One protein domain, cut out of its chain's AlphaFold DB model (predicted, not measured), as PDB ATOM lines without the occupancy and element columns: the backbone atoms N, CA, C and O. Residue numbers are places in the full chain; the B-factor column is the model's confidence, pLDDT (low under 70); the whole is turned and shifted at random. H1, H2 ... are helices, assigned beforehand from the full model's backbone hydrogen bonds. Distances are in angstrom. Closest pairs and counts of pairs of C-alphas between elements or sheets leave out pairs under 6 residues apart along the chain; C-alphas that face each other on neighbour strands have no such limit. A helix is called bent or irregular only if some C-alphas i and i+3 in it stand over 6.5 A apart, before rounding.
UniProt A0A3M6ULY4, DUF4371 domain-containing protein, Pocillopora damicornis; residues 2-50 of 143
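What this domain is: This is residues 2 to 50 of the 143 residues of the protein "DUF4371 domain-containing protein" of Pocillopora damicornis (UniProt A0A3M6ULY4). A short helix, H1, and a loop that turns back beside it make a small head, and one long, straight helix, H2, runs away from that head as an arm, crosswise to H1. The free part of the arm, residues 32 to 50, sticks out and makes most of the length. The printed part has 49 residues, with two named helices, H1 then H2, and no named strand: all helix. It is extended, with a radius of gyration of the C-alphas of 15.7 A and spans of 48 by 20 by 17 A.

How they stand to each other: H1, residues 2 to 13, and H2, residues 25 to 48, are apart, with no C-alpha of the one within 8 A of the other. Residues 10 to 15, of which 10 to 13 belong to H1, stand free, as do residues 32 to 50, of which 32 to 48 belong to H2. In both helices every O i to N i+4 pair is within hydrogen-bond range.

Where its parts are: H1 begins at C-alpha 2, (-4.470, 16.983, 76.719), and measures 16.5 A from first to last C-alpha. H2 measures 34.1 A, from C-alpha 25 at (-12.815, 17.691, 68.490) to C-alpha 48 at (-39.783, -2.446, 63.219). Neither is bent.

The domain as a whole: The C-alphas farthest apart, Ala 13 and Arg 50, are 48.1 A apart. The link from H1 to H2, 11 residues, is long. The printed part has no cut. Its mean pLDDT is 84.5, and residue 2 and residues 20 to 23 are under 70.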
ATOM      1  N   ALA A   2      -5.912  17.266  76.817       59.97
ATOM      2  CA  ALA A   2      -4.470  16.983  76.719       59.97
ATOM      3  C   ALA A   2      -4.130  15.494  76.490       59.97
ATOM      4  O   ALA A   2      -3.273  15.185  75.673       59.97
ATOM      5  N   GLY A   3      -4.856  14.571  77.135       71.75
ATOM      6  CA  GLY A   3      -4.618  13.133  76.968       71.75
ATOM      7  C   GLY A   3      -4.962  12.573  75.582       71.75
ATOM      8  O   GLY A   3      -4.274  11.678  75.116       71.75
ATOM      9  N   TYR A   4      -5.985  13.102  74.898       77.00
ATOM     10  CA  TYR A   4      -6.414  12.570  73.596       77.00
ATOM     11  C   TYR A   4      -5.486  13.011  72.460       77.00
ATOM     12  O   TYR A   4      -5.096  12.185  71.645       77.00
ATOM     13  N   ASN A   5      -5.053  14.277  72.459       78.56
ATOM     14  CA  ASN A   5      -4.053  14.740  71.492       78.56
ATOM     15  C   ASN A   5      -2.733  13.982  71.657       78.56
ATOM     16  O   ASN A   5      -2.170  13.545  70.666       78.56
ATOM     17  N   TRP A   6      -2.311  13.736  72.901       83.88
ATOM     18  CA  TRP A   6      -1.129  12.923  73.185       83.88
ATOM     19  C   TRP A   6      -1.252  11.481  72.662       83.88
ATOM     20  O   TRP A   6      -0.280  10.916  72.174       83.88
ATOM     21  N   LEU A   7      -2.447  10.887  72.734       82.88
ATOM     22  CA  LEU A   7      -2.731   9.576  72.145       82.88
ATOM     23  C   LEU A   7      -2.619   9.603  70.616       82.88
ATOM     24  O   LEU A   7      -1.999   8.708  70.048       82.88
ATOM     25  N   CYS A   8      -3.157  10.637  69.963       82.25
ATOM     26  CA  CYS A   8      -2.994  10.823  68.522       82.25
ATOM     27  C   CYS A   8      -1.515  11.004  68.140       82.25
ATOM     28  O   CYS A   8      -1.042  10.312  67.245       82.25
ATOM     29  N   ASP A   9      -0.769  11.842  68.867       85.19
ATOM     30  CA  ASP A   9       0.670  12.053  68.649       85.19
ATOM     31  C   ASP A   9       1.460  10.739  68.808       85.19
ATOM     32  O   ASP A   9       2.363  10.432  68.028       85.19
ATOM     33  N   LEU A  10       1.108   9.928  69.813       87.06
ATOM     34  CA  LEU A  10       1.719   8.623  70.057       87.06
ATOM     35  C   LEU A  10       1.411   7.621  68.933       87.06
ATOM     36  O   LEU A  10       2.276   6.829  68.567       87.06
ATOM     37  N   ASP A  11       0.192   7.622  68.400       86.06
ATOM     38  CA  ASP A  11      -0.202   6.742  67.301       86.06
ATOM     39  C   ASP A  11       0.454   7.152  65.973       86.06
ATOM     40  O   ASP A  11       0.912   6.277  65.231       86.06
ATOM     41  N   GLU A  12       0.635   8.452  65.719       89.25
ATOM     42  CA  GLU A  12       1.467   8.930  64.606       89.25
ATOM     43  C   GLU A  12       2.937   8.523  64.777       89.25
ATOM     44  O   GLU A  12       3.560   8.044  63.826       89.25
ATOM     45  N   ALA A  13       3.480   8.590  65.998       89.19
ATOM     46  CA  ALA A  13       4.835   8.116  66.294       89.19
ATOM     47  C   ALA A  13       5.012   6.597  66.085       89.19
ATOM     48  O   ALA A  13       6.116   6.143  65.780       89.19
ATOM     49  N   LYS A  14       3.938   5.801  66.198       91.94
ATOM     50  CA  LYS A  14       3.927   4.365  65.846       91.94
ATOM     51  C   LYS A  14       3.807   4.112  64.337       91.94
ATOM     52  O   LYS A  14       3.875   2.957  63.917       91.94
ATOM     53  N   GLY A  15       3.626   5.157  63.528       87.88
ATOM     54  CA  GLY A  15       3.517   5.079  62.071       87.88
ATOM     55  C   GLY A  15       2.086   5.055  61.526       87.88
ATOM     56  O   GLY A  15       1.906   4.798  60.334       87.88
ATOM     57  N   LEU A  16       1.061   5.313  62.348       86.50
ATOM     58  CA  LEU A  16      -0.314   5.474  61.861       86.50
ATOM     59  C   LEU A  16      -0.489   6.863  61.239       86.50
ATOM     60  O   LEU A  16      -0.103   7.868  61.818       86.50
ATOM     61  N   THR A  17      -1.111   6.950  60.065       80.75
ATOM     62  CA  THR A  17      -1.453   8.250  59.462       80.75
ATOM     63  C   THR A  17      -2.870   8.639  59.873       80.75
ATOM     64  O   THR A  17      -3.834   8.251  59.217       80.75
ATOM     65  N   LEU A  18      -3.005   9.383  60.972       73.31
ATOM     66  CA  LEU A  18      -4.311   9.817  61.482       73.31
ATOM     67  C   LEU A  18      -4.853  11.032  60.711       73.31
ATOM     68  O   LEU A  18      -6.048  11.120  60.430       73.31
ATOM     69  N   GLY A  19      -3.984  11.957  60.300       70.81
ATOM     70  CA  GLY A  19      -4.393  13.166  59.585       70.81
ATOM     71  C   GLY A  19      -5.130  14.178  60.478       70.81
ATOM     72  O   GLY A  19      -5.423  13.946  61.650       70.81
ATOM     73  N   ARG A  20      -5.457  15.356  59.925       68.88
ATOM     74  CA  ARG A  20      -5.954  16.513  60.710       68.88
ATOM     75  C   ARG A  20      -7.330  16.315  61.351       68.88
ATOM     76  O   ARG A  20      -7.717  17.085  62.228       68.88
ATOM     77  N   THR A  21      -8.079  15.316  60.904       66.69
ATOM     78  CA  THR A  21      -9.453  15.068  61.341       66.69
ATOM     79  C   THR A  21      -9.507  14.517  62.767       66.69
ATOM     80  O   THR A  21     -10.384  14.906  63.534       66.69
ATOM     81  N   TYR A  22      -8.544  13.680  63.167       64.75
ATOM     82  CA  TYR A  22      -8.508  13.102  64.515       64.75
ATOM     83  C   TYR A  22      -7.967  14.070  65.572       64.75
ATOM     84  O   TYR A  22      -8.355  13.944  66.723       64.75
ATOM     85  N   HIS A  23      -7.200  15.096  65.186       68.00
ATOM     86  CA  HIS A  23      -6.768  16.192  66.072       68.00
ATOM     87  C   HIS A  23      -7.832  17.289  66.275       68.00
ATOM     88  O   HIS A  23      -7.565  18.313  66.906       68.00
ATOM     89  N   ASN A  24      -9.041  17.113  65.732       75.06
ATOM     90  CA  ASN A  24     -10.108  18.103  65.808       75.06
ATOM     91  C   ASN A  24     -11.330  17.536  66.538       75.06
ATOM     92  O   ASN A  24     -12.023  16.649  66.035       75.06
ATOM     93  N   ILE A  25     -11.650  18.108  67.703       74.81
ATOM     94  CA  ILE A  25     -12.815  17.691  68.490       74.81
ATOM     95  C   ILE A  25     -14.134  17.834  67.721       74.81
ATOM     96  O   ILE A  25     -15.041  17.027  67.915       74.81
ATOM     97  N   ASN A  26     -14.242  18.804  66.811       79.19
ATOM     98  CA  ASN A  26     -15.449  19.014  66.012       79.19
ATOM     99  C   ASN A  26     -15.656  17.866  65.022       79.19
ATOM    100  O   ASN A  26     -16.776  17.382  64.854       79.19
ATOM    101  N   ALA A  27     -14.578  17.397  64.394       76.88
ATOM    102  CA  ALA A  27     -14.652  16.278  63.470       76.88
ATOM    103  C   ALA A  27     -14.871  14.948  64.209       76.88
ATOM    104  O   ALA A  27     -15.738  14.177  63.811       76.88
ATOM    105  N   CYS A  28     -14.202  14.731  65.349       78.44
ATOM    106  CA  CYS A  28     -14.467  13.582  66.225       78.44
ATOM    107  C   CYS A  28     -15.933  13.548  66.699       78.44
ATOM    108  O   CYS A  28     -16.617  12.535  66.563       78.44
ATOM    109  N   THR A  29     -16.466  14.688  67.146       82.50
ATOM    110  CA  THR A  29     -17.878  14.831  67.537       82.50
ATOM    111  C   THR A  29     -18.817  14.523  66.370       82.50
ATOM    112  O   THR A  29     -19.858  13.900  66.554       82.50
ATOM    113  N   THR A  30     -18.451  14.940  65.159       86.12
ATOM    114  CA  THR A  30     -19.218  14.655  63.942       86.12
ATOM    115  C   THR A  30     -19.238  13.154  63.648       86.12
ATOM    116  O   THR A  30     -20.308  12.599  63.412       86.12
ATOM    117  N   PHE A  31     -18.096  12.469  63.747       86.00
ATOM    118  CA  PHE A  31     -18.034  11.014  63.584       86.00
ATOM    119  C   PHE A  31     -18.867  10.269  64.622       86.00
ATOM    120  O   PHE A  31     -19.652   9.403  64.247       86.00
ATOM    121  N   ILE A  32     -18.751  10.631  65.902       88.31
ATOM    122  CA  ILE A  32     -19.543  10.012  66.974       88.31
ATOM    123  C   ILE A  32     -21.038  10.183  66.699       88.31
ATOM    124  O   ILE A  32     -21.789   9.218  66.827       88.31
ATOM    125  N   LYS A  33     -21.472  11.376  66.269       89.69
ATOM    126  CA  LYS A  33     -22.870  11.627  65.894       89.69
ATOM    127  C   LYS A  33     -23.327  10.694  64.776       89.69
ATOM    128  O   LYS A  33     -24.344  10.036  64.944       89.69
ATOM    129  N   TYR A  34     -22.572  10.584  63.683       92.25
ATOM    130  CA  TYR A  34     -22.942   9.695  62.579       92.25
ATOM    131  C   TYR A  34     -22.957   8.219  62.986       92.25
ATOM    132  O   TYR A  34     -23.905   7.519  62.649       92.25
ATOM    133  N   ILE A  35     -21.966   7.757  63.758       91.88
ATOM    134  CA  ILE A  35     -21.935   6.383  64.283       91.88
ATOM    135  C   ILE A  35     -23.170   6.120  65.151       91.88
ATOM    136  O   ILE A  35     -23.833   5.101  64.977       91.88
ATOM    137  N   ALA A  36     -23.502   7.046  66.055       90.19
ATOM    138  CA  ALA A  36     -24.668   6.927  66.922       90.19
ATOM    139  C   ALA A  36     -25.975   6.907  66.119       90.19
ATOM    140  O   ALA A  36     -26.829   6.066  66.384       90.19
ATOM    141  N   THR A  37     -26.122   7.782  65.119       91.88
ATOM    142  CA  THR A  37     -27.284   7.791  64.220       91.88
ATOM    143  C   THR A  37     -27.406   6.468  63.470       91.88
ATOM    144  O   THR A  37     -28.447   5.830  63.544       91.88
ATOM    145  N   THR A  38     -26.331   5.983  62.841       94.50
ATOM    146  CA  THR A  38     -26.357   4.705  62.116       94.50
ATOM    147  C   THR A  38     -26.668   3.522  63.035       94.50
ATOM    148  O   THR A  38     -27.440   2.642  62.660       94.50
ATOM    149  N   ALA A  39     -26.106   3.489  64.246       92.31
ATOM    150  CA  ALA A  39     -26.410   2.445  65.222       92.31
ATOM    151  C   ALA A  39     -27.886   2.485  65.657       92.31
ATOM    152  O   ALA A  39     -28.523   1.436  65.754       92.31
ATOM    153  N   LYS A  40     -28.447   3.683  65.871       91.75
ATOM    154  CA  LYS A  40     -29.875   3.861  66.172       91.75
ATOM    155  C   LYS A  40     -30.763   3.400  65.022       91.75
ATOM    156  O   LYS A  40     -31.702   2.651  65.272       91.75
ATOM    157  N   ASP A  41     -30.440   3.765  63.783       94.12
ATOM    158  CA  ASP A  41     -31.203   3.351  62.599       94.12
ATOM    159  C   ASP A  41     -31.233   1.822  62.461       94.12
ATOM    160  O   ASP A  41     -32.285   1.232  62.218       94.12
ATOM    161  N   GLN A  42     -30.098   1.156  62.707       94.62
ATOM    162  CA  GLN A  42     -30.024  -0.308  62.720       94.62
ATOM    163  C   GLN A  42     -30.918  -0.924  63.803       94.62
ATOM    164  O   GLN A  42     -31.640  -1.887  63.536       94.62
ATOM    165  N   VAL A  43     -30.900  -0.365  65.017       94.44
ATOM    166  CA  VAL A  43     -31.781  -0.801  66.110       94.44
ATOM    167  C   VAL A  43     -33.252  -0.590  65.739       94.44
ATOM    168  O   VAL A  43     -34.057  -1.508  65.906       94.44
ATOM    169  N   ALA A  44     -33.598   0.568  65.174       95.25
ATOM    170  CA  ALA A  44     -34.953   0.887  64.742       95.25
ATOM    171  C   ALA A  44     -35.449  -0.086  63.662       95.25
ATOM    172  O   ALA A  44     -36.555  -0.621  63.751       95.25
ATOM    173  N   ASP A  45     -34.621  -0.380  62.660       95.31
ATOM    174  CA  ASP A  45     -34.952  -1.317  61.586       95.31
ATOM    175  C   ASP A  45     -35.128  -2.754  62.081       95.31
ATOM    176  O   ASP A  45     -35.970  -3.497  61.565       95.31
ATOM    177  N   GLU A  46     -34.346  -3.171  63.077       94.38
ATOM    178  CA  GLU A  46     -34.534  -4.461  63.732       94.38
ATOM    179  C   GLU A  46     -35.859  -4.519  64.495       94.38
ATOM    180  O   GLU A  46     -36.592  -5.499  64.341       94.38
ATOM    181  N   ILE A  47     -36.173  -3.486  65.283       94.62
ATOM    182  CA  ILE A  47     -37.386  -3.393  66.109       94.62
ATOM    183  C   ILE A  47     -38.647  -3.341  65.239       94.62
ATOM    184  O   ILE A  47     -39.599  -4.080  65.496       94.62
ATOM    185  N   LYS A  48     -38.648  -2.554  64.156       93.19
ATOM    186  CA  LYS A  48     -39.783  -2.446  63.219       93.19
ATOM    187  C   LYS A  48     -40.221  -3.799  62.659       93.19
ATOM    188  O   LYS A  48     -41.417  -4.029  62.484       93.19
ATOM    189  N   LYS A  49     -39.269  -4.710  62.423       93.81
ATOM    190  CA  LYS A  49     -39.509  -6.069  61.900       93.81
ATOM    191  C   LYS A  49     -40.063  -7.036  62.950       93.81
ATOM    192  O   LYS A  49     -40.381  -8.178  62.615       93.81
ATOM    193  N   ARG A  50     -40.133  -6.641  64.225       94.62
ATOM    194  CA  ARG A  50     -40.658  -7.489  65.299       94.62
ATOM    195  C   ARG A  50     -42.157  -7.299  65.439       94.62
ATOM    196  O   ARG A  50     -42.669  -6.187  65.397       94.62
TER     197      ARG A  50